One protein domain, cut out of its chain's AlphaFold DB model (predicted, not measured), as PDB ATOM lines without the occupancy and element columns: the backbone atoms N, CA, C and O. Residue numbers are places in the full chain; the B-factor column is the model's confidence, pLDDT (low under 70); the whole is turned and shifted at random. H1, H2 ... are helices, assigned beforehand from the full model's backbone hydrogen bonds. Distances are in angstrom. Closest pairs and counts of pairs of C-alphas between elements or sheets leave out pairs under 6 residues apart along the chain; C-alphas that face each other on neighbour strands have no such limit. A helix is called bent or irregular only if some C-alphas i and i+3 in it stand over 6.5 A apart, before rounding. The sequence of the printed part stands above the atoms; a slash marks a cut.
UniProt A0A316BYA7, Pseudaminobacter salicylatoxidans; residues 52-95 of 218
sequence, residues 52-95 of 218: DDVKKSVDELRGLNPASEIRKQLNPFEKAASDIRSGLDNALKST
ATOM      1  N   ASP A  52     -40.694  20.416  20.313       72.44
ATOM      2  CA  ASP A  52     -41.788  20.051  21.222       72.44
ATOM      3  C   ASP A  52     -41.486  18.757  21.990       72.44
ATOM      4  O   ASP A  52     -41.685  18.704  23.202       72.44
ATOM      5  N   ASP A  53     -40.909  17.754  21.329       77.50
ATOM      6  CA  ASP A  53     -40.734  16.411  21.898       77.50
ATOM      7  C   ASP A  53     -39.613  16.364  22.952       77.50
ATOM      8  O   ASP A  53     -39.758  15.797  24.042       77.50
ATOM      9  N   VAL A  54     -38.517  17.091  22.700       76.12
ATOM     10  CA  VAL A  54     -37.417  17.230  23.669       76.12
ATOM     11  C   VAL A  54     -37.836  18.087  24.864       76.12
ATOM     12  O   VAL A  54     -37.480  17.778  26.003       76.12
ATOM     13  N   LYS A  55     -38.630  19.145  24.645       78.50
ATOM     14  CA  LYS A  55     -39.196  19.929  25.752       78.50
ATOM     15  C   LYS A  55     -40.128  19.081  26.606       78.50
ATOM     16  O   LYS A  55     -40.019  19.154  27.824       78.50
ATOM     17  N   LYS A  56     -40.984  18.262  25.994       81.19
ATOM     18  CA  LYS A  56     -41.941  17.403  26.700       81.19
ATOM     19  C   LYS A  56     -41.248  16.330  27.529       81.19
ATOM     20  O   LYS A  56     -41.541  16.211  28.710       81.19
ATOM     21  N   SER A  57     -40.236  15.672  26.967       77.56
ATOM     22  CA  SER A  57     -39.411  14.689  27.683       77.56
ATOM     23  C   SER A  57     -38.670  15.308  28.873       77.56
ATOM     24  O   SER A  57     -38.592  14.722  29.953       77.56
ATOM     25  N   VAL A  58     -38.139  16.524  28.713       79.62
ATOM     26  CA  VAL A  58     -37.480  17.242  29.814       79.62
ATOM     27  C   VAL A  58     -38.490  17.696  30.865       79.62
ATOM     28  O   VAL A  58     -38.179  17.617  32.053       79.62
ATOM     29  N   ASP A  59     -39.677  18.157  30.472       79.44
ATOM     30  CA  ASP A  59     -40.727  18.569  31.409       79.44
ATOM     31  C   ASP A  59     -41.309  17.370  32.168       79.44
ATOM     32  O   ASP A  59     -41.483  17.454  33.378       79.44
ATOM     33  N   GLU A  60     -41.484  16.217  31.521       80.12
ATOM     34  CA  GLU A  60     -41.880  14.957  32.160       80.12
ATOM     35  C   GLU A  60     -40.819  14.482  33.158       80.12
ATOM     36  O   GLU A  60     -41.132  14.212  34.319       80.12
ATOM     37  N   LEU A  61     -39.540  14.486  32.774       75.44
ATOM     38  CA  LEU A  61     -38.437  14.167  33.687       75.44
ATOM     39  C   LEU A  61     -38.301  15.184  34.824       75.44
ATOM     40  O   LEU A  61     -37.864  14.835  35.921       75.44
ATOM     41  N   ARG A  62     -38.645  16.451  34.586       75.12
ATOM     42  CA  ARG A  62     -38.613  17.521  35.589       75.12
ATOM     43  C   ARG A  62     -39.832  17.475  36.519       75.12
ATOM     44  O   ARG A  62     -39.700  17.777  37.706       75.12
ATOM     45  N   GLY A  63     -40.983  17.067  36.000       74.25
ATOM     46  CA  GLY A  63     -42.214  16.779  36.732       74.25
ATOM     47  C   GLY A  63     -42.082  15.535  37.607       74.25
ATOM     48  O   GLY A  63     -42.624  15.504  38.707       74.25
ATOM     49  N   LEU A  64     -41.263  14.574  37.176       72.31
ATOM     50  CA  LEU A  64     -40.864  13.395  37.947       72.31
ATOM     51  C   LEU A  64     -39.664  13.651  38.881       72.31
ATOM     52  O   LEU A  64     -39.247  12.750  39.609       72.31
ATOM     53  N   ASN A  65     -39.078  14.857  38.880       59.84
ATOM     54  CA  ASN A  65     -37.820  15.124  39.577       59.84
ATOM     55  C   ASN A  65     -38.026  15.625  41.022       59.84
ATOM     56  O   ASN A  65     -38.772  16.589  41.242       59.84
ATOM     57  N   PRO A  66     -37.241  15.112  41.991       62.66
ATOM     58  CA  PRO A  66     -37.206  15.583  43.380       62.66
ATOM     59  C   PRO A  66     -36.936  17.084  43.523       62.66
ATOM     60  O   PRO A  66     -37.235  17.651  44.562       62.66
ATOM     61  N   ALA A  67     -36.423  17.769  42.497       73.62
ATOM     62  CA  ALA A  67     -36.236  19.220  42.499       73.62
ATOM     63  C   ALA A  67     -37.535  20.016  42.740       73.62
ATOM     64  O   ALA A  67     -37.480  21.100  43.319       73.62
ATOM     65  N   SER A  68     -38.695  19.511  42.310       75.38
ATOM     66  CA  SER A  68     -39.992  20.154  42.583       75.38
ATOM     67  C   SER A  68     -40.421  19.970  44.042       75.38
ATOM     68  O   SER A  68     -40.962  20.897  44.646       75.38
ATOM     69  N   GLU A  69     -40.097  18.821  44.632       73.25
ATOM     70  CA  GLU A  69     -40.346  18.519  46.045       73.25
ATOM     71  C   GLU A  69     -39.382  19.287  46.959       73.25
ATOM     72  O   GLU A  69     -39.796  19.942  47.913       73.25
ATOM     73  N   ILE A  70     -38.106  19.352  46.575       71.88
ATOM     74  CA  ILE A  70     -37.074  20.177  47.206       71.88
ATOM     75  C   ILE A  70     -37.469  21.655  47.122       71.88
ATOM     76  O   ILE A  70     -37.384  22.350  48.123       71.88
ATOM     77  N   ARG A  71     -37.981  22.160  45.991       78.94
ATOM     78  CA  ARG A  71     -38.494  23.545  45.903       78.94
ATOM     79  C   ARG A  71     -39.685  23.797  46.824       78.94
ATOM     80  O   ARG A  71     -39.735  24.849  47.451       78.94
ATOM     81  N   LYS A  72     -40.624  22.854  46.951       78.38
ATOM     82  CA  LYS A  72     -41.725  22.967  47.924       78.38
ATOM     83  C   LYS A  72     -41.212  23.017  49.362       78.38
ATOM     84  O   LYS A  72     -41.710  23.823  50.140       78.38
ATOM     85  N   GLN A  73     -40.198  22.220  49.687       75.06
ATOM     86  CA  GLN A  73     -39.543  22.223  50.997       75.06
ATOM     87  C   GLN A  73     -38.640  23.448  51.218       75.06
ATOM     88  O   GLN A  73     -38.445  23.874  52.354       75.06
ATOM     89  N   LEU A  74     -38.123  24.056  50.148       80.06
ATOM     90  CA  LEU A  74     -37.304  25.264  50.203       80.06
ATOM     91  C   LEU A  74     -38.135  26.551  50.220       80.06
ATOM     92  O   LEU A  74     -37.661  27.520  50.793       80.06
ATOM     93  N   ASN A  75     -39.366  26.580  49.703       84.62
ATOM     94  CA  ASN A  75     -40.276  27.734  49.800       84.62
ATOM     95  C   ASN A  75     -40.436  28.306  51.232       84.62
ATOM     96  O   ASN A  75     -40.321  29.525  51.399       84.62
ATOM     97  N   PRO A  76     -40.677  27.501  52.290       84.25
ATOM     98  CA  PRO A  76     -40.734  28.026  53.657       84.25
ATOM     99  C   PRO A  76     -39.374  28.559  54.136       84.25
ATOM    100  O   PRO A  76     -39.317  29.552  54.859       84.25
ATOM    101  N   PHE A  77     -38.271  27.956  53.683       80.31
ATOM    102  CA  PHE A  77     -36.916  28.418  53.986       80.31
ATOM    103  C   PHE A  77     -36.547  29.702  53.225       80.31
ATOM    104  O   PHE A  77     -35.846  30.552  53.767       80.31
ATOM    105  N   GLU A  78     -37.041  29.885  51.999       84.81
ATOM    106  CA  GLU A  78     -36.896  31.109  51.207       84.81
ATOM    107  C   GLU A  78     -37.685  32.264  51.818       84.81
ATOM    108  O   GLU A  78     -37.143  33.366  51.913       84.81
ATOM    109  N   LYS A  79     -38.910  32.027  52.313       86.31
ATOM    110  CA  LYS A  79     -39.652  33.035  53.090       86.31
ATOM    111  C   LYS A  79     -38.888  33.449  54.348       86.31
ATOM    112  O   LYS A  79     -38.639  34.637  54.530       86.31
ATOM    113  N   ALA A  80     -38.427  32.489  55.150       84.06
ATOM    114  CA  ALA A  80     -37.635  32.780  56.348       84.06
ATOM    115  C   ALA A  80     -36.315  33.508  56.020       84.06
ATOM    116  O   ALA A  80     -35.914  34.440  56.714       84.06
ATOM    117  N   ALA A  81     -35.640  33.128  54.932       84.25
ATOM    118  CA  ALA A  81     -34.429  33.803  54.475       84.25
ATOM    119  C   ALA A  81     -34.702  35.233  53.978       84.25
ATOM    120  O   ALA A  81     -33.857  36.108  54.169       84.25
ATOM    121  N   SER A  82     -35.862  35.469  53.361       88.75
ATOM    122  CA  SER A  82     -36.285  36.787  52.876       88.75
ATOM    123  C   SER A  82     -36.621  37.733  54.028       88.75
ATOM    124  O   SER A  82     -36.213  38.894  53.988       88.75
ATOM    125  N   ASP A  83     -37.266  37.234  55.084       87.25
ATOM    126  CA  ASP A  83     -37.510  37.997  56.315       87.25
ATOM    127  C   ASP A  83     -36.201  38.372  57.018       87.25
ATOM    128  O   ASP A  83     -35.976  39.534  57.349       87.25
ATOM    129  N   ILE A  84     -35.273  37.418  57.159       89.38
ATOM    130  CA  ILE A  84     -33.956  37.679  57.761       89.38
ATOM    131  C   ILE A  84     -33.163  38.685  56.922       89.38
ATOM    132  O   ILE A  84     -32.511  39.576  57.469       89.38
ATOM    133  N   ARG A  85     -33.205  38.567  55.589       89.69
ATOM    134  CA  ARG A  85     -32.509  39.501  54.700       89.69
ATOM    135  C   ARG A  85     -33.099  40.905  54.797       89.69
ATOM    136  O   ARG A  85     -32.325  41.854  54.853       89.69
ATOM    137  N   SER A  86     -34.421  41.024  54.847       90.62
ATOM    138  CA  SER A  86     -35.119  42.308  54.980       90.62
ATOM    139  C   SER A  86     -34.871  42.944  56.349       90.62
ATOM    140  O   SER A  86     -34.629  44.146  56.431       90.62
ATOM    141  N   GLY A  87     -34.835  42.141  57.415       89.38
ATOM    142  CA  GLY A  87     -34.469  42.597  58.757       89.38
ATOM    143  C   GLY A  87     -33.025  43.092  58.838       89.38
ATOM    144  O   GLY A  87     -32.763  44.142  59.419       89.38
ATOM    145  N   LEU A  88     -32.088  42.386  58.199       89.25
ATOM    146  CA  LEU A  88     -30.682  42.788  58.155       89.25
ATOM    147  C   LEU A  88     -30.461  44.044  57.300       89.25
ATOM    148  O   LEU A  88     -29.669  44.904  57.669       89.25
ATOM    149  N   ASP A  89     -31.164  44.160  56.174       89.38
ATOM    150  CA  ASP A  89     -31.093  45.325  55.290       89.38
ATOM    151  C   ASP A  89     -31.690  46.577  55.956       89.38
ATOM    152  O   ASP A  89     -31.090  47.648  55.890       89.38
ATOM    153  N   ASN A  90     -32.797  46.430  56.695       86.88
ATOM    154  CA  ASN A  90     -33.340  47.496  57.539       86.88
ATOM    155  C   ASN A  90     -32.383  47.871  58.674       86.88
ATOM    156  O   ASN A  90     -32.138  49.051  58.879       86.88
ATOM    157  N   ALA A  91     -31.764  46.909  59.362       84.00
ATOM    158  CA  ALA A  91     -30.783  47.206  60.410       84.00
ATOM    159  C   ALA A  91     -29.532  47.929  59.870       84.00
ATOM    160  O   ALA A  91     -29.018  48.845  60.508       84.00
ATOM    161  N   LEU A  92     -29.065  47.564  58.671       85.06
ATOM    162  CA  LEU A  92     -27.934  48.209  57.993       85.06
ATOM    163  C   LEU A  92     -28.280  49.587  57.410       85.06
ATOM    164  O   LEU A  92     -27.391  50.419  57.259       85.06
ATOM    165  N   LYS A  93     -29.548  49.849  57.084       77.81
ATOM    166  CA  LYS A  93     -30.029  51.182  56.679       77.81
ATOM    167  C   LYS A  93     -30.375  52.072  57.870       77.81
ATOM    168  O   LYS A  93     -30.307  53.291  57.751       77.81
ATOM    169  N   SER A  94     -30.729  51.477  59.008       65.75
ATOM    170  CA  SER A  94     -31.031  52.176  60.259       65.75
ATOM    171  C   SER A  94     -29.812  52.373  61.163       65.75
ATOM    172  O   SER A  94     -29.930  53.110  62.138       65.75
ATOM    173  N   THR A  95     -28.647  51.785  60.859       54.41
ATOM    174  CA  THR A  95     -27.391  52.210  61.486       54.41
ATOM    175  C   THR A  95     -26.932  53.507  60.813       54.41
ATOM    176  O   THR A  95     -26.564  53.489  59.636       54.41
TER     177      THR A  95
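This is residues 52 to 95 of the 218 residues of a protein of Pseudaminobacter salicylatoxidans (UniProt A0A316BYA7). Two helices joined end to end make an open L, with H1 as the short arm, H2 as the long arm and residues 64 and 65 at the corner. Nothing folds back on the two arms, and H2 has a kink of 41 degrees near residue 76. The printed part has 44 residues with two named helices, H1 then H2, and no named strand; its class is all helix. It is extended, with a radius of gyration of the C-alphas of 17.6 A and spans of 55 by 20 by 7 A.

H1 runs from Asp 52 to Gly 63, beginning at C-alpha 52 (-41.788, 20.051, 21.222) and measuring 15.9 A from first to last C-alpha. H2 runs from Pro 66 at C-alpha (-37.206, 15.583, 43.380) to Ser 94 at C-alpha (-31.031, 52.176, 60.259), a length of 40.8 A. H2 is neither bent nor irregular, but only just: C-alphas 73 and 76 are 6.5 A apart.

H1 and H2 are close but not clearly touching, with 1 pair of C-alphas within 8 A, those of Arg 62 and Ser 68 at 7.6 A. Their lines are about perpendicular, at 75 degrees, and their centres are 29.4 A apart. In H1 every O i to N i+4 pair is within hydrogen-bond range; in H2 it is 23 of 25.

The two C-alphas farthest apart, those of Asp 53 and Thr 95, are 55.0 A apart. The printed part has no cut, and the link from H1 to H2, of 2 residues, is tight. Residues 52 to 95 stand free, of which 52 to 63 belong to H1 and 66 to 94 to H2. The mean pLDDT of the printed part is 79.2, and residues 65 to 66 and 94 to 95 are under 70.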